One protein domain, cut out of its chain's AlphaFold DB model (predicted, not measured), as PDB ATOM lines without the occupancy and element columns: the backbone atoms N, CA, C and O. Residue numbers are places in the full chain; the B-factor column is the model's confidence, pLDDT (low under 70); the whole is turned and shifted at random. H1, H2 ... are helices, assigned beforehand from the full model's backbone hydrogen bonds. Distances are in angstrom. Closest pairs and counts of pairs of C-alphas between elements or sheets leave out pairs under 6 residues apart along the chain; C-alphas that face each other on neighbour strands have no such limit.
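What this domain is: This is residues 50 to 178 of the 327 residues of an uncharacterized protein of Hyphomicrobiales bacterium (UniProt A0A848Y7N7). H3 stands in the middle, with H1 on one side, itself crossed by H2, and a bundle of H4, H5 and H7 on the other. Short H6 packs across residues 72 to 76 of H2, and short H8 packs on H5. The printed part has 129 residues with eight named helices, H1 to H8 in chain order, and no named strand: all helix. It is compact, radius of gyration of the C-alphas 13.9 A, spanning 38 by 35 by 26 A.

How they stand to each other: Start with H1, residues 50 to 65; its residues 53 to 60 touch H2, residues 72 to 84, at a steep tilt of 53 degrees, closest C-alphas Thr 56 and Leu 78, 7.0 A. H3, residues 95 to 106, touches H4, residues 116 to 126, closest C-alphas Phe 98 and Leu 119, 5.8 A. H5, residues 129 to 144, and H7, residues 157 to 170, form with H4 an up and down bundle, each running against the one before; H4 and H7 touch, closest C-alphas His 117 and Gly 167, 4.2 A. H6, residues 148 to 153, touches H2, closest C-alphas Ala 72 and Leu 153, 4.1 A. H8, residues 173 to 178, touches H5, closest C-alphas Ala 133 and Ala 175, 4.4 A. Every O i to N i+4 pair is within hydrogen-bond range in H1, H2, H3, H5 and H7, but 6 of 7 in H4 and 0 of 2 in H6 and H8, which each have 2 of 3 O i to N i+3 pairs within range.

Where its parts are: Find C-alpha 50 at (-4.056, -14.412, 8.601), where H1 begins its 22.1 A. H5 runs 22.4 A and H7 20.2 A; H8 ends at C-alpha 178, (30.229, -26.866, 22.954).

The domain as a whole: The C-alphas of Glu 51 and Leu 177 are farthest apart, 41.1 A. The printed part has no cut and no long link; pLDDT is under 70 at residues 50 to 51, 86 to 91 and 147 to 148.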
ATOM      1  N   GLU A  50      -5.078 -15.448   8.394       66.44
ATOM      2  CA  GLU A  50      -4.056 -14.412   8.601       66.44
ATOM      3  C   GLU A  50      -4.373 -13.480   9.776       66.44
ATOM      4  O   GLU A  50      -3.497 -13.164  10.582       66.44
ATOM      5  N   GLU A  51      -5.636 -13.081   9.940       69.69
ATOM      6  CA  GLU A  51      -6.042 -12.229  11.062       69.69
ATOM      7  C   GLU A  51      -5.915 -12.977  12.397       69.69
ATOM      8  O   GLU A  51      -5.497 -12.409  13.409       69.69
ATOM      9  N   THR A  52      -6.207 -14.278  12.383       70.81
ATOM     10  CA  THR A  52      -6.048 -15.154  13.550       70.81
ATOM     11  C   THR A  52      -4.575 -15.349  13.897       70.81
ATOM     12  O   THR A  52      -4.207 -15.165  15.054       70.81
ATOM     13  N   LYS A  53      -3.715 -15.627  12.901       77.38
ATOM     14  CA  LYS A  53      -2.253 -15.683  13.082       77.38
ATOM     15  C   LYS A  53      -1.747 -14.390  13.719       77.38
ATOM     16  O   LYS A  53      -1.075 -14.442  14.747       77.38
ATOM     17  N   LYS A  54      -2.110 -13.234  13.153       81.56
ATOM     18  CA  LYS A  54      -1.681 -11.926  13.661       81.56
ATOM     19  C   LYS A  54      -2.099 -11.715  15.119       81.56
ATOM     20  O   LYS A  54      -1.243 -11.423  15.946       81.56
ATOM     21  N   LYS A  55      -3.373 -11.949  15.457       82.38
ATOM     22  CA  LYS A  55      -3.883 -11.809  16.835       82.38
ATOM     23  C   LYS A  55      -3.167 -12.733  17.823       82.38
ATOM     24  O   LYS A  55      -2.835 -12.297  18.923       82.38
ATOM     25  N   THR A  56      -2.905 -13.985  17.444       84.69
ATOM     26  CA  THR A  56      -2.167 -14.928  18.295       84.69
ATOM     27  C   THR A  56      -0.725 -14.474  18.522       84.69
ATOM     28  O   THR A  56      -0.258 -14.483  19.660       84.69
ATOM     29  N   LEU A  57      -0.029 -14.028  17.472       86.81
ATOM     30  CA  LEU A  57       1.344 -13.533  17.585       86.81
ATOM     31  C   LEU A  57       1.436 -12.226  18.381       86.81
ATOM     32  O   LEU A  57       2.359 -12.070  19.177       86.81
ATOM     33  N   ASP A  58       0.482 -11.310  18.218       89.00
ATOM     34  CA  ASP A  58       0.428 -10.058  18.981       89.00
ATOM     35  C   ASP A  58       0.160 -10.325  20.467       89.00
ATOM     36  O   ASP A  58       0.796  -9.723  21.333       89.00
ATOM     37  N   LYS A  59      -0.709 -11.294  20.785       87.62
ATOM     38  CA  LYS A  59      -0.918 -11.749  22.165       87.62
ATOM     39  C   LYS A  59       0.346 -12.379  22.751       87.62
ATOM     40  O   LYS A  59       0.686 -12.066  23.886       87.62
ATOM     41  N   LEU A  60       1.049 -13.225  21.991       90.25
ATOM     42  CA  LEU A  60       2.312 -13.822  22.433       90.25
ATOM     43  C   LEU A  60       3.374 -12.756  22.712       90.25
ATOM     44  O   LEU A  60       4.021 -12.809  23.750       90.25
ATOM     45  N   ARG A  61       3.535 -11.782  21.808       92.88
ATOM     46  CA  ARG A  61       4.448 -10.646  22.004       92.88
ATOM     47  C   ARG A  61       4.128  -9.919  23.293       92.88
ATOM     48  O   ARG A  61       5.001  -9.813  24.138       92.88
ATOM     49  N   LYS A  62       2.863  -9.536  23.474       92.38
ATOM     50  CA  LYS A  62       2.411  -8.843  24.678       92.38
ATOM     51  C   LYS A  62       2.743  -9.628  25.951       92.38
ATOM     52  O   LYS A  62       3.332  -9.066  26.859       92.38
ATOM     53  N   LEU A  63       2.427 -10.925  25.994       91.88
ATOM     54  CA  LEU A  63       2.735 -11.768  27.155       91.88
ATOM     55  C   LEU A  63       4.248 -11.864  27.428       91.88
ATOM     56  O   LEU A  63       4.663 -11.848  28.584       91.88
ATOM     57  N   LEU A  64       5.069 -11.952  26.377       91.88
ATOM     58  CA  LEU A  64       6.528 -12.002  26.499       91.88
ATOM     59  C   LEU A  64       7.152 -10.645  26.857       91.88
ATOM     60  O   LEU A  64       8.220 -10.633  27.459       91.88
ATOM     61  N   ASP A  65       6.549  -9.531  26.439       92.19
ATOM     62  CA  ASP A  65       7.006  -8.165  26.734       92.19
ATOM     63  C   ASP A  65       6.614  -7.748  28.163       92.19
ATOM     64  O   ASP A  65       7.379  -7.066  28.834       92.19
ATOM     65  N   GLU A  66       5.454  -8.200  28.649       91.00
ATOM     66  CA  GLU A  66       4.971  -7.995  30.027       91.00
ATOM     67  C   GLU A  66       5.530  -9.035  31.019       91.00
ATOM     68  O   GLU A  66       5.089  -9.081  32.166       91.00
ATOM     69  N   GLU A  67       6.429  -9.922  30.568       86.19
ATOM     70  CA  GLU A  67       7.006 -11.042  31.336       86.19
ATOM     71  C   GLU A  67       5.969 -11.887  32.099       86.19
ATOM     72  O   GLU A  67       6.254 -12.518  33.114       86.19
ATOM     73  N   THR A  68       4.738 -11.932  31.593       86.06
ATOM     74  CA  THR A  68       3.622 -12.590  32.266       86.06
ATOM     75  C   THR A  68       3.541 -14.053  31.823       86.06
ATOM     76  O   THR A  68       3.484 -14.312  30.614       86.06
ATOM     77  N   PRO A  69       3.500 -15.032  32.749       87.44
ATOM     78  CA  PRO A  69       3.290 -16.431  32.396       87.44
ATOM     79  C   PRO A  69       1.960 -16.632  31.653       87.44
ATOM     80  O   PRO A  69       0.953 -16.006  32.005       87.44
ATOM     81  N   PRO A  70       1.901 -17.510  30.637       91.12
ATOM     82  CA  PRO A  70       0.650 -17.769  29.938       91.12
ATOM     83  C   PRO A  70      -0.347 -18.464  30.874       91.12
ATOM     84  O   PRO A  70       0.026 -19.348  31.640       91.12
ATOM     85  N   SER A  71      -1.637 -18.139  30.766       90.56
ATOM     86  CA  SER A  71      -2.674 -18.991  31.359       90.56
ATOM     87  C   SER A  71      -2.811 -20.305  30.576       90.56
ATOM     88  O   SER A  71      -2.375 -20.414  29.428       90.56
ATOM     89  N   ALA A  72      -3.508 -21.302  31.131       86.31
ATOM     90  CA  ALA A  72      -3.812 -22.540  30.404       86.31
ATOM     91  C   ALA A  72      -4.582 -22.287  29.087       86.31
ATOM     92  O   ALA A  72      -4.411 -23.014  28.110       86.31
ATOM     93  N   ALA A  73      -5.430 -21.248  29.042       80.81
ATOM     94  CA  ALA A  73      -6.134 -20.854  27.821       80.81
ATOM     95  C   ALA A  73      -5.185 -20.231  26.788       80.81
ATOM     96  O   ALA A  73      -5.258 -20.586  25.611       80.81
ATOM     97  N   ASP A  74      -4.284 -19.346  27.230       87.31
ATOM     98  CA  ASP A  74      -3.273 -18.749  26.356       87.31
ATOM     99  C   ASP A  74      -2.369 -19.843  25.779       87.31
ATOM    100  O   ASP A  74      -2.175 -19.913  24.567       87.31
ATOM    101  N   TRP A  75      -1.886 -20.763  26.622       90.69
ATOM    102  CA  TRP A  75      -1.037 -21.860  26.172       90.69
ATOM    103  C   TRP A  75      -1.743 -22.789  25.180       90.69
ATOM    104  O   TRP A  75      -1.142 -23.148  24.171       90.69
ATOM    105  N   ALA A  76      -3.010 -23.147  25.401       85.06
ATOM    106  CA  ALA A  76      -3.755 -23.986  24.461       85.06
ATOM    107  C   ALA A  76      -3.832 -23.364  23.052       85.06
ATOM    108  O   ALA A  76      -3.622 -24.060  22.055       85.06
ATOM    109  N   LEU A  77      -4.070 -22.049  22.967       84.19
ATOM    110  CA  LEU A  77      -4.083 -21.313  21.701       84.19
ATOM    111  C   LEU A  77      -2.688 -21.276  21.055       84.19
ATOM    112  O   LEU A  77      -2.542 -21.557  19.864       84.19
ATOM    113  N   LEU A  78      -1.655 -20.958  21.839       88.38
ATOM    114  CA  LEU A  78      -0.271 -20.883  21.364       88.38
ATOM    115  C   LEU A  78       0.237 -22.247  20.881       88.38
ATOM    116  O   LEU A  78       0.808 -22.353  19.798       88.38
ATOM    117  N   ALA A  79      -0.015 -23.309  21.642       88.06
ATOM    118  CA  ALA A  79       0.352 -24.671  21.281       88.06
ATOM    119  C   ALA A  79      -0.280 -25.085  19.946       88.06
ATOM    120  O   ALA A  79       0.401 -25.649  19.089       88.06
ATOM    121  N   GLN A  80      -1.557 -24.749  19.728       84.06
ATOM    122  CA  GLN A  80      -2.245 -25.017  18.466       84.06
ATOM    123  C   GLN A  80      -1.635 -24.239  17.293       84.06
ATOM    124  O   GLN A  80      -1.506 -24.789  16.195       84.06
ATOM    125  N   TYR A  81      -1.249 -22.980  17.513       86.56
ATOM    126  CA  TYR A  81      -0.543 -22.183  16.513       86.56
ATOM    127  C   TYR A  81       0.768 -22.856  16.088       86.56
ATOM    128  O   TYR A  81       0.970 -23.132  14.903       86.56
ATOM    129  N   PHE A  82       1.620 -23.198  17.058       88.00
ATOM    130  CA  PHE A  82       2.916 -23.824  16.798       88.00
ATOM    131  C   PHE A  82       2.796 -25.214  16.164       88.00
ATOM    132  O   PHE A  82       3.584 -25.553  15.280       88.00
ATOM    133  N   ASP A  83       1.794 -26.013  16.540       84.31
ATOM    134  CA  ASP A  83       1.590 -27.342  15.956       84.31
ATOM    135  C   ASP A  83       1.258 -27.280  14.453       84.31
ATOM    136  O   ASP A  83       1.719 -28.110  13.658       84.31
ATOM    137  N   ARG A  84       0.535 -26.230  14.044       78.94
ATOM    138  CA  ARG A  84       0.145 -25.978  12.650       78.94
ATOM    139  C   ARG A  84       1.252 -25.383  11.786       78.94
ATOM    140  O   ARG A  84       1.128 -25.420  10.560       78.94
ATOM    141  N   LEU A  85       2.343 -24.888  12.373       79.19
ATOM    142  CA  LEU A  85       3.465 -24.370  11.593       79.19
ATOM    143  C   LEU A  85       3.984 -25.435  10.622       79.19
ATOM    144  O   LEU A  85       4.167 -26.601  10.970       79.19
ATOM    145  N   GLY A  86       4.218 -25.043   9.378       64.56
ATOM    146  CA  GLY A  86       4.688 -25.904   8.297       64.56
ATOM    147  C   GLY A  86       3.659 -26.899   7.744       64.56
ATOM    148  O   GLY A  86       4.048 -27.751   6.945       64.56
ATOM    149  N   LEU A  87       2.381 -26.836   8.143       62.97
ATOM    150  CA  LEU A  87       1.314 -27.645   7.539       62.97
ATOM    151  C   LEU A  87       0.689 -26.904   6.348       62.97
ATOM    152  O   LEU A  87      -0.127 -26.002   6.511       62.97
ATOM    153  N   GLY A  88       1.062 -27.307   5.132       56.09
ATOM    154  CA  GLY A  88       0.543 -26.729   3.886       56.09
ATOM    155  C   GLY A  88       1.413 -25.607   3.308       56.09
ATOM    156  O   GLY A  88       2.415 -25.192   3.888       56.09
ATOM    157  N   ARG A  89       1.057 -25.137   2.104       51.28
ATOM    158  CA  ARG A  89       1.873 -24.171   1.341       51.28
ATOM    159  C   ARG A  89       1.901 -22.765   1.961       51.28
ATOM    160  O   ARG A  89       2.896 -22.072   1.771       51.28
ATOM    161  N   SER A  90       0.862 -22.375   2.702       48.62
ATOM    162  CA  SER A  90       0.691 -21.048   3.317       48.62
ATOM    163  C   SER A  90       1.180 -20.942   4.768       48.62
ATOM    164  O   SER A  90       1.384 -19.837   5.250       48.62
ATOM    165  N   ALA A  91       1.443 -22.052   5.465       64.44
ATOM    166  CA  ALA A  91       1.849 -22.044   6.876       64.44
ATOM    167  C   ALA A  91       3.377 -22.097   7.072       64.44
ATOM    168  O   ALA A  91       3.860 -22.728   8.011       64.44
ATOM    169  N   ARG A  92       4.174 -21.523   6.160       75.00
ATOM    170  CA  ARG A  92       5.643 -21.573   6.272       75.00
ATOM    171  C   ARG A  92       6.109 -20.852   7.540       75.00
ATOM    172  O   ARG A  92       5.580 -19.801   7.876       75.00
ATOM    173  N   VAL A  93       7.113 -21.429   8.198       83.19
ATOM    174  CA  VAL A  93       7.826 -20.779   9.305       83.19
ATOM    175  C   VAL A  93       8.548 -19.551   8.765       83.19
ATOM    176  O   VAL A  93       9.283 -19.668   7.780       83.19
ATOM    177  N   ASP A  94       8.353 -18.410   9.418       84.12
ATOM    178  CA  ASP A  94       9.066 -17.170   9.122       84.12
ATOM    179  C   ASP A  94      10.041 -16.765  10.251       84.12
ATOM    180  O   ASP A  94      10.140 -17.406  11.304       84.12
ATOM    181  N   ALA A  95      10.814 -15.700  10.022       86.50
ATOM    182  CA  ALA A  95      11.803 -15.215  10.985       86.50
ATOM    183  C   ALA A  95      11.173 -14.728  12.302       86.50
ATOM    184  O   ALA A  95      11.813 -14.814  13.352       86.50
ATOM    185  N   ASN A  96       9.940 -14.215  12.266       86.88
ATOM    186  CA  ASN A  96       9.254 -13.729  13.459       86.88
ATOM    187  C   ASN A  96       8.785 -14.895  14.330       86.88
ATOM    188  O   ASN A  96       8.951 -14.831  15.548       86.88
ATOM    189  N   ASP A  97       8.281 -15.970  13.717       87.38
ATOM    190  CA  ASP A  97       7.931 -17.211  14.419       87.38
ATOM    191  C   ASP A  97       9.131 -17.769  15.187       87.38
ATOM    192  O   ASP A  97       9.030 -18.112  16.367       87.38
ATOM    193  N   PHE A  98      10.291 -17.815  14.527       89.12
ATOM    194  CA  PHE A  98      11.530 -18.276  15.147       89.12
ATOM    195  C   PHE A  98      11.964 -17.373  16.308       89.12
ATOM    196  O   PHE A  98      12.214 -17.876  17.403       89.12
ATOM    197  N   LYS A  99      12.002 -16.047  16.112       90.69
ATOM    198  CA  LYS A  99      12.386 -15.094  17.170       90.69
ATOM    199  C   LYS A  99      11.490 -15.212  18.403       90.69
ATOM    200  O   LYS A  99      11.993 -15.226  19.524       90.69
ATOM    201  N   LEU A 100      10.176 -15.332  18.210       91.19
ATOM    202  CA  LEU A 100       9.230 -15.495  19.315       91.19
ATOM    203  C   LEU A 100       9.431 -16.823  20.042       91.19
ATOM    204  O   LEU A 100       9.454 -16.844  21.269       91.19
ATOM    205  N   ALA A 101       9.662 -17.913  19.312       91.25
ATOM    206  CA  ALA A 101       9.957 -19.197  19.932       91.25
ATOM    207  C   ALA A 101      11.268 -19.183  20.732       91.25
ATOM    208  O   ALA A 101      11.318 -19.757  21.815       91.25
ATOM    209  N   VAL A 102      12.318 -18.507  20.253       92.50
ATOM    210  CA  VAL A 102      13.572 -18.349  21.013       92.50
ATOM    211  C   VAL A 102      13.334 -17.557  22.300       92.50
ATOM    212  O   VAL A 102      13.800 -17.974  23.359       92.50
ATOM    213  N   ARG A 103      12.553 -16.468  22.245       93.12
ATOM    214  CA  ARG A 103      12.148 -15.721  23.450       93.12
ATOM    215  C   ARG A 103      11.389 -16.609  24.442       93.12
ATOM    216  O   ARG A 103      11.715 -16.597  25.623       93.12
ATOM    217  N   MET A 104      10.447 -17.426  23.964       92.38
ATOM    218  CA  MET A 104       9.734 -18.396  24.809       92.38
ATOM    219  C   MET A 104      10.678 -19.426  25.432       92.38
ATOM    220  O   MET A 104      10.556 -19.731  26.609       92.38
ATOM    221  N   LEU A 105      11.629 -19.969  24.671       92.44
ATOM    222  CA  LEU A 105      12.566 -20.966  25.193       92.44
ATOM    223  C   LEU A 105      13.501 -20.383  26.263       92.44
ATOM    224  O   LEU A 105      13.842 -21.090  27.214       92.44
ATOM    225  N   ASN A 106      13.871 -19.107  26.136       91.31
ATOM    226  CA  ASN A 106      14.654 -18.387  27.142       91.31
ATOM    227  C   ASN A 106      13.857 -18.079  28.417       91.31
ATOM    228  O   ASN A 106      14.444 -18.016  29.494       91.31
ATOM    229  N   ASN A 107      12.532 -17.946  28.331       90.44
ATOM    230  CA  ASN A 107      11.684 -17.749  29.499       90.44
ATOM    231  C   ASN A 107      11.239 -19.103  30.096       90.44
ATOM    232  O   ASN A 107      10.508 -19.881  29.475       90.44
ATOM    233  N   LYS A 108      11.669 -19.400  31.331       88.12
ATOM    234  CA  LYS A 108      11.380 -20.679  32.008       88.12
ATOM    235  C   LYS A 108       9.898 -20.888  32.343       88.12
ATOM    236  O   LYS A 108       9.523 -22.032  32.595       88.12
ATOM    237  N   ASP A 109       9.056 -19.863  32.284       89.56
ATOM    238  CA  ASP A 109       7.617 -19.976  32.565       89.56
ATOM    239  C   ASP A 109       6.802 -20.437  31.352       89.56
ATOM    240  O   ASP A 109       5.651 -20.854  31.476       89.56
ATOM    241  N   TYR A 110       7.417 -20.435  30.169       91.25
ATOM    242  CA  TYR A 110       6.782 -20.876  28.935       91.25
ATOM    243  C   TYR A 110       7.151 -22.325  28.639       91.25
ATOM    244  O   TYR A 110       8.341 -22.648  28.630       91.25
ATOM    245  N   PRO A 111       6.190 -23.209  28.326       92.00
ATOM    246  CA  PRO A 111       6.514 -24.543  27.844       92.00
ATOM    247  C   PRO A 111       7.182 -24.496  26.459       92.00
ATOM    248  O   PRO A 111       7.022 -23.547  25.686       92.00
ATOM    249  N   ALA A 112       7.914 -25.553  26.113       91.94
ATOM    250  CA  ALA A 112       8.471 -25.729  24.781       91.94
ATOM    251  C   ALA A 112       7.336 -25.857  23.743       91.94
ATOM    252  O   ALA A 112       6.417 -26.667  23.931       91.94
ATOM    253  N   PRO A 113       7.389 -25.093  22.636       91.00
ATOM    254  CA  PRO A 113       6.341 -25.123  21.627       91.00
ATOM    255  C   PRO A 113       6.250 -26.502  20.952       91.00
ATOM    256  O   PRO A 113       7.281 -27.124  20.655       91.00
ATOM    257  N   PRO A 114       5.034 -26.990  20.640       88.62
ATOM    258  CA  PRO A 114       4.859 -28.117  19.735       88.62
ATOM    259  C   PRO A 114       5.568 -27.873  18.402       88.62
ATOM    260  O   PRO A 114       5.810 -26.740  17.995       88.62
ATOM    261  N   SER A 115       5.925 -28.946  17.697       87.38
ATOM    262  CA  SER A 115       6.612 -28.841  16.401       87.38
ATOM    263  C   SER A 115       7.925 -28.023  16.409       87.38
ATOM    264  O   SER A 115       8.404 -27.646  15.342       87.38
ATOM    265  N   LEU A 116       8.580 -27.840  17.567       91.12
ATOM    266  CA  LEU A 116       9.839 -27.089  17.720       91.12
ATOM    267  C   LEU A 116      10.930 -27.452  16.696       91.12
ATOM    268  O   LEU A 116      11.621 -26.581  16.180       91.12
ATOM    269  N   HIS A 117      11.047 -28.726  16.322       92.75
ATOM    270  CA  HIS A 117      11.967 -29.174  15.271       92.75
ATOM    271  C   HIS A 117      11.803 -28.443  13.928       92.75
ATOM    272  O   HIS A 117      12.778 -28.305  13.199       92.75
ATOM    273  N   LYS A 118      10.600 -27.973  13.570       90.94
ATOM    274  CA  LYS A 118      10.371 -27.202  12.337       90.94
ATOM    275  C   LYS A 118      11.034 -25.827  12.416       90.94
ATOM    276  O   LYS A 118      11.654 -25.404  11.446       90.94
ATOM    277  N   LEU A 119      10.965 -25.183  13.581       91.44
ATOM    278  CA  LEU A 119      11.631 -23.909  13.862       91.44
ATOM    279  C   LEU A 119      13.154 -24.075  13.874       91.44
ATOM    280  O   LEU A 119      13.870 -23.284  13.270       91.44
ATOM    281  N   VAL A 120      13.652 -25.153  14.486       94.06
ATOM    282  CA  VAL A 120      15.089 -25.465  14.477       94.06
ATOM    283  C   VAL A 120      15.579 -25.787  13.062       94.06
ATOM    284  O   VAL A 120      16.642 -25.323  12.670       94.06
ATOM    285  N   ASN A 121      14.801 -26.513  12.253       92.62
ATOM    286  CA  ASN A 121      15.132 -26.766  10.845       92.62
ATOM    287  C   ASN A 121      15.147 -25.485   9.999       92.62
ATOM    288  O   ASN A 121      15.919 -25.407   9.045       92.62
ATOM    289  N   TYR A 122      14.284 -24.515  10.311       91.31
ATOM    290  CA  TYR A 122      14.342 -23.185   9.709       91.31
ATOM    291  C   TYR A 122      15.660 -22.498  10.089       91.31
ATOM    292  O   TYR A 122      16.438 -22.159   9.201       91.31
ATOM    293  N   ALA A 123      15.971 -22.421  11.388       91.69
ATOM    294  CA  ALA A 123      17.204 -21.811  11.884       91.69
ATOM    295  C   ALA A 123      18.461 -22.468  11.299       91.69
ATOM    296  O   ALA A 123      19.370 -21.775  10.864       91.69
ATOM    297  N   ALA A 124      18.492 -23.797  11.189       92.19
ATOM    298  CA  ALA A 124      19.610 -24.538  10.603       92.19
ATOM    299  C   ALA A 124      19.918 -24.157   9.139       92.19
ATOM    300  O   ALA A 124      20.985 -24.503   8.641       92.19
ATOM    301  N   ARG A 125      18.990 -23.488   8.439       91.12
ATOM    302  CA  ARG A 125      19.160 -23.006   7.057       91.12
ATOM    303  C   ARG A 125      19.441 -21.510   6.962       91.12
ATOM    304  O   ARG A 125      19.875 -21.068   5.905       91.12
ATOM    305  N   SER A 126      19.125 -20.739   8.001       89.25
ATOM    306  CA  SER A 126      19.097 -19.274   7.931       89.25
ATOM    307  C   SER A 126      19.941 -18.565   8.988       89.25
ATOM    308  O   SER A 126      20.235 -17.390   8.810       89.25
ATOM    309  N   ALA A 127      20.270 -19.227  10.097       89.81
ATOM    310  CA  ALA A 127      21.006 -18.648  11.216       89.81
ATOM    311  C   ALA A 127      22.514 -18.909  11.094       89.81
ATOM    312  O   ALA A 127      22.950 -19.888  10.482       89.81
ATOM    313  N   SER A 128      23.302 -18.033  11.709       92.62
ATOM    314  CA  SER A 128      24.755 -18.156  11.816       92.62
ATOM    315  C   SER A 128      25.174 -19.282  12.774       92.62
ATOM    316  O   SER A 128      24.401 -19.727  13.627       92.62
ATOM    317  N   GLU A 129      26.422 -19.753  12.658       91.94
ATOM    318  CA  GLU A 129      26.949 -20.791  13.559       91.94
ATOM    319  C   GLU A 129      26.872 -20.393  15.055       91.94
ATOM    320  O   GLU A 129      26.420 -21.228  15.845       91.94
ATOM    321  N   PRO A 130      27.202 -19.148  15.473       93.25
ATOM    322  CA  PRO A 130      27.045 -18.720  16.868       93.25
ATOM    323  C   PRO A 130      25.592 -18.735  17.358       93.25
ATOM    324  O   PRO A 130      25.322 -19.192  18.468       93.25
ATOM    325  N   GLU A 131      24.636 -18.299  16.530       92.50
ATOM    326  CA  GLU A 131      23.209 -18.335  16.880       92.50
ATOM    327  C   GLU A 131      22.710 -19.774  17.064       92.50
ATOM    328  O   GLU A 131      21.939 -20.061  17.982       92.50
ATOM    329  N   LEU A 132      23.174 -20.700  16.221       94.88
ATOM    330  CA  LEU A 132      22.846 -22.119  16.341       94.88
ATOM    331  C   LEU A 132      23.463 -22.751  17.593       94.88
ATOM    332  O   LEU A 132      22.802 -23.564  18.238       94.88
ATOM    333  N   ALA A 133      24.691 -22.375  17.958       94.31
ATOM    334  CA  ALA A 133      25.332 -22.829  19.191       94.31
ATOM    335  C   ALA A 133      24.617 -22.293  20.446       94.31
ATOM    336  O   ALA A 133      24.428 -23.037  21.413       94.31
ATOM    337  N   ALA A 134      24.155 -21.038  20.417       94.81
ATOM    338  CA  ALA A 134      23.342 -20.456  21.484       94.81
ATOM    339  C   ALA A 134      21.983 -21.166  21.606       94.81
ATOM    340  O   ALA A 134      21.593 -21.581  22.697       94.81
ATOM    341  N   LEU A 135      21.295 -21.396  20.481       96.19
ATOM    342  CA  LEU A 135      20.050 -22.165  20.447       96.19
ATOM    343  C   LEU A 135      20.247 -23.591  20.977       96.19
ATOM    344  O   LEU A 135      19.405 -24.088  21.723       96.19
ATOM    345  N   ALA A 136      21.355 -24.243  20.621       97.44
ATOM    346  CA  ALA A 136      21.703 -25.555  21.151       97.44
ATOM    347  C   ALA A 136      21.821 -25.532  22.679       97.44
ATOM    348  O   ALA A 136      21.207 -26.371  23.335       97.44
ATOM    349  N   GLY A 137      22.512 -24.536  23.240       96.69
ATOM    350  CA  GLY A 137      22.636 -24.367  24.688       96.69
ATOM    351  C   GLY A 137      21.285 -24.188  25.371       96.69
ATOM    352  O   GLY A 137      20.994 -24.872  26.349       96.69
ATOM    353  N   ILE A 138      20.407 -23.352  24.807       96.12
ATOM    354  CA  ILE A 138      19.040 -23.165  25.316       96.12
ATOM    355  C   ILE A 138      18.285 -24.499  25.330       96.12
ATOM    356  O   ILE A 138      17.698 -24.867  26.344       96.12
ATOM    357  N   LEU A 139      18.302 -25.246  24.224       96.88
ATOM    358  CA  LEU A 139      17.557 -26.501  24.107       96.88
ATOM    359  C   LEU A 139      18.084 -27.590  25.045       96.88
ATOM    360  O   LEU A 139      17.282 -28.291  25.658       96.88
ATOM    361  N   VAL A 140      19.407 -27.719  25.168       96.50
ATOM    362  CA  VAL A 140      20.043 -28.682  26.076       96.50
ATOM    363  C   VAL A 140      19.737 -28.319  27.527       96.50
ATOM    364  O   VAL A 140      19.260 -29.176  28.263       96.50
ATOM    365  N   ASN A 141      19.880 -27.049  27.915       94.38
ATOM    366  CA  ASN A 141      19.558 -26.589  29.268       94.38
ATOM    367  C   ASN A 141      18.076 -26.794  29.605       94.38
ATOM    368  O   ASN A 141      17.738 -27.304  30.668       94.38
ATOM    369  N   ARG A 142      17.168 -26.468  28.679       93.12
ATOM    370  CA  ARG A 142      15.728 -26.701  28.866       93.12
ATOM    371  C   ARG A 142      15.386 -28.183  28.966       93.12
ATOM    372  O   ARG A 142      14.453 -28.526  29.685       93.12
ATOM    373  N   LEU A 143      16.108 -29.053  28.261       93.44
ATOM    374  CA  LEU A 143      15.946 -30.502  28.371       93.44
ATOM    375  C   LEU A 143      16.469 -31.008  29.726       93.44
ATOM    376  O   LEU A 143      15.799 -31.821  30.361       93.44
ATOM    377  N   SER A 144      17.589 -30.462  30.210       89.56
ATOM    378  CA  SER A 144      18.136 -30.706  31.556       89.56
ATOM    379  C   SER A 144      17.203 -30.246  32.682       89.56
ATOM    380  O   SER A 144      17.129 -30.905  33.712       89.56
ATOM    381  N   ASP A 145      16.414 -29.200  32.447       86.12
ATOM    382  CA  ASP A 145      15.483 -28.628  33.429       86.12
ATOM    383  C   ASP A 145      14.017 -29.044  33.205       86.12
ATOM    384  O   ASP A 145      13.118 -28.531  33.880       86.12
ATOM    385  N   ALA A 146      13.738 -29.917  32.227       77.12
ATOM    386  CA  ALA A 146      12.373 -30.292  31.869       77.12
ATOM    387  C   ALA A 146      11.673 -30.919  33.087       77.12
ATOM    388  O   ALA A 146      11.963 -32.053  33.462       77.12
ATOM    389  N   SER A 147      10.790 -30.138  33.711       63.66
ATOM    390  CA  SER A 147      10.167 -30.405  35.009       63.66
ATOM    391  C   SER A 147       8.646 -30.494  34.889       63.66
ATOM    392  O   SER A 147       8.060 -30.150  33.860       63.66
ATOM    393  N   GLU A 148       7.994 -30.903  35.979       68.94
ATOM    394  CA  GLU A 148       6.530 -30.949  36.141       68.94
ATOM    395  C   GLU A 148       5.867 -29.560  36.213       68.94
ATOM    396  O   GLU A 148       4.649 -29.431  36.311       68.94
ATOM    397  N   ARG A 149       6.657 -28.489  36.071       75.06
ATOM    398  CA  ARG A 149       6.251 -27.088  36.252       75.06
ATOM    399  C   ARG A 149       5.067 -26.638  35.385       75.06
ATOM    400  O   ARG A 149       4.399 -25.672  35.738       75.06
ATOM    401  N   TYR A 150       4.790 -27.304  34.263       85.00
ATOM    402  CA  TYR A 150       3.764 -26.869  33.307       85.00
ATOM    403  C   TYR A 150       2.450 -27.657  33.369       85.00
ATOM    404  O   TYR A 150       1.595 -27.488  32.493       85.00
ATOM    405  N   GLU A 151       2.250 -28.501  34.384       79.31
ATOM    406  CA  GLU A 151       1.021 -29.294  34.507       79.31
ATOM    407  C   GLU A 151      -0.241 -28.429  34.588       79.31
ATOM    408  O   GLU A 151      -1.218 -28.718  33.893       79.31
ATOM    409  N   GLY A 152      -0.191 -27.302  35.309       82.88
ATOM    410  CA  GLY A 152      -1.295 -26.333  35.378       82.88
ATOM    411  C   GLY A 152      -1.660 -25.691  34.032       82.88
ATOM    412  O   GLY A 152      -2.763 -25.175  33.870       82.88
ATOM    413  N   LEU A 153      -0.767 -25.764  33.037       86.25
ATOM    414  CA  LEU A 153      -1.004 -25.301  31.666       86.25
ATOM    415  C   LEU A 153      -1.510 -26.420  30.741       86.25
ATOM    416  O   LEU A 153      -1.786 -26.171  29.570       86.25
ATOM    417  N   GLY A 154      -1.609 -27.661  31.228       84.50
ATOM    418  CA  GLY A 154      -1.909 -28.842  30.414       84.50
ATOM    419  C   GLY A 154      -0.722 -29.342  29.576       84.50
ATOM    420  O   GLY A 154      -0.893 -30.219  28.727       84.50
ATOM    421  N   ALA A 155       0.484 -28.813  29.800       86.69
ATOM    422  CA  ALA A 155       1.707 -29.218  29.115       86.69
ATOM    423  C   ALA A 155       2.409 -30.348  29.881       86.69
ATOM    424  O   ALA A 155       3.222 -30.115  30.771       86.69
ATOM    425  N   LYS A 156       2.107 -31.598  29.508       89.81
ATOM    426  CA  LYS A 156       2.617 -32.783  30.213       89.81
ATOM    427  C   LYS A 156       4.150 -32.906  30.117       89.81
ATOM    428  O   LYS A 156       4.679 -32.772  29.006       89.81
ATOM    429  N   PRO A 157       4.863 -33.296  31.189       89.38
ATOM    430  CA  PRO A 157       6.333 -33.366  31.211       89.38
ATOM    431  C   PRO A 157       6.926 -34.230  30.091       89.38
ATOM    432  O   PRO A 157       7.807 -33.803  29.346       89.38
ATOM    433  N   ALA A 158       6.355 -35.417  29.875       91.44
ATOM    434  CA  ALA A 158       6.767 -36.323  28.803       91.44
ATOM    435  C   ALA A 158       6.666 -35.691  27.398       91.44
ATOM    436  O   ALA A 158       7.497 -35.959  26.526       91.44
ATOM    437  N   GLN A 159       5.656 -34.848  27.156       91.31
ATOM    438  CA  GLN A 159       5.502 -34.140  25.882       91.31
ATOM    439  C   GLN A 159       6.536 -33.022  25.744       91.31
ATOM    440  O   GLN A 159       7.102 -32.854  24.666       91.31
ATOM    441  N   GLN A 160       6.833 -32.315  26.835       92.69
ATOM    442  CA  GLN A 160       7.849 -31.264  26.869       92.69
ATOM    443  C   GLN A 160       9.239 -31.814  26.538       92.69
ATOM    444  O   GLN A 160       9.887 -31.322  25.611       92.69
ATOM    445  N   ILE A 161       9.640 -32.911  27.190       95.38
ATOM    446  CA  ILE A 161      10.887 -33.628  26.880       95.38
ATOM    447  C   ILE A 161      10.909 -34.038  25.403       95.38
ATOM    448  O   ILE A 161      11.897 -33.807  24.708       95.38
ATOM    449  N   LYS A 162       9.805 -34.589  24.884       94.75
ATOM    450  CA  LYS A 162       9.710 -34.999  23.475       94.75
ATOM    451  C   LYS A 162       9.865 -33.820  22.505       94.75
ATOM    452  O   LYS A 162      10.547 -33.959  21.489       94.75
ATOM    453  N   HIS A 163       9.232 -32.676  22.772       94.25
ATOM    454  CA  HIS A 163       9.327 -31.485  21.920       94.25
ATOM    455  C   HIS A 163      10.743 -30.908  21.905       94.25
ATOM    456  O   HIS A 163      11.287 -30.659  20.825       94.25
ATOM    457  N   LEU A 164      11.364 -30.784  23.080       96.19
ATOM    458  CA  LEU A 164      12.754 -30.355  23.227       96.19
ATOM    459  C   LEU A 164      13.712 -31.318  22.525       96.19
ATOM    460  O   LEU A 164      14.547 -30.889  21.733       96.19
ATOM    461  N   ALA A 165      13.533 -32.626  22.716       97.12
ATOM    462  CA  ALA A 165      14.382 -33.633  22.095       97.12
ATOM    463  C   ALA A 165      14.264 -33.654  20.562       97.12
ATOM    464  O   ALA A 165      15.259 -33.847  19.861       97.12
ATOM    465  N   LEU A 166      13.066 -33.407  20.017       95.69
ATOM    466  CA  LEU A 166      12.865 -33.199  18.580       95.69
ATOM    467  C   LEU A 166      13.610 -31.950  18.084       95.69
ATOM    468  O   LEU A 166      14.176 -31.986  16.990       95.69
ATOM    469  N   GLY A 167      13.629 -30.877  18.879       96.31
ATOM    470  CA  GLY A 167      14.434 -29.682  18.623       96.31
ATOM    471  C   GLY A 167      15.929 -29.997  18.581       96.31
ATOM    472  O   GLY A 167      16.575 -29.737  17.569       96.31
ATOM    473  N   VAL A 168      16.463 -30.651  19.618       97.62
ATOM    474  CA  VAL A 168      17.882 -31.055  19.686       97.62
ATOM    475  C   VAL A 168      18.270 -31.956  18.510       97.62
ATOM    476  O   VAL A 168      19.324 -31.777  17.899       97.62
ATOM    477  N   ARG A 169      17.397 -32.893  18.120       96.31
ATOM    478  CA  ARG A 169      17.615 -33.765  16.955       96.31
ATOM    479  C   ARG A 169      17.799 -32.979  15.653       96.31
ATOM    480  O   ARG A 169      18.532 -33.434  14.779       96.31
ATOM    481  N   ALA A 170      17.108 -31.851  15.508       95.44
ATOM    482  CA  ALA A 170      17.135 -31.023  14.305       95.44
ATOM    483  C   ALA A 170      18.367 -30.101  14.218       95.44
ATOM    484  O   ALA A 170      18.637 -29.563  13.146       95.44
ATOM    485  N   LEU A 171      19.132 -29.935  15.303       96.31
ATOM    486  CA  LEU A 171      20.333 -29.102  15.299       96.31
ATOM    487  C   LEU A 171      21.452 -29.707  14.433       96.31
ATOM    488  O   LEU A 171      21.697 -30.923  14.496       96.31
ATOM    489  N   PRO A 172      22.214 -28.878  13.694       95.38
ATOM    490  CA  PRO A 172      23.471 -29.296  13.082       95.38
ATOM    491  C   PRO A 172      24.446 -29.849  14.124       95.38
ATOM    492  O   PRO A 172      24.480 -29.388  15.260       95.38
ATOM    493  N   GLY A 173      25.268 -30.834  13.741       94.88
ATOM    494  CA  GLY A 173      26.193 -31.481  14.685       94.88
ATOM    495  C   GLY A 173      27.173 -30.496  15.323       94.88
ATOM    496  O   GLY A 173      27.329 -30.497  16.536       94.88
ATOM    497  N   LYS A 174      27.744 -29.584  14.525       95.69
ATOM    498  CA  LYS A 174      28.683 -28.559  15.006       95.69
ATOM    499  C   LYS A 174      28.125 -27.706  16.152       95.69
ATOM    500  O   LYS A 174      28.861 -27.390  17.075       95.69
ATOM    501  N   ALA A 175      26.828 -27.393  16.127       97.38
ATOM    502  CA  ALA A 175      26.183 -26.582  17.161       97.38
ATOM    503  C   ALA A 175      26.128 -27.282  18.532       97.38
ATOM    504  O   ALA A 175      25.998 -26.616  19.551       97.38
ATOM    505  N   LEU A 176      26.229 -28.616  18.563       97.00
ATOM    506  CA  LEU A 176      26.220 -29.410  19.794       97.00
ATOM    507  C   LEU A 176      27.613 -29.591  20.408       97.00
ATOM    508  O   LEU A 176      27.692 -29.978  21.569       97.00
ATOM    509  N   LEU A 177      28.692 -29.314  19.663       96.25
ATOM    510  CA  LEU A 177      30.070 -29.522  20.128       96.25
ATOM    511  C   LEU A 177      30.377 -28.820  21.462       96.25
ATOM    512  O   LEU A 177      30.906 -29.489  22.348       96.25
ATOM    513  N   PRO A 178      29.980 -27.547  21.680       96.94
ATOM    514  CA  PRO A 178      30.229 -26.866  22.954       96.94
ATOM    515  C   PRO A 178      29.468 -27.462  24.148       96.94
ATOM    516  O   PRO A 178      29.787 -27.161  25.291       96.94
TER     517      PRO A 178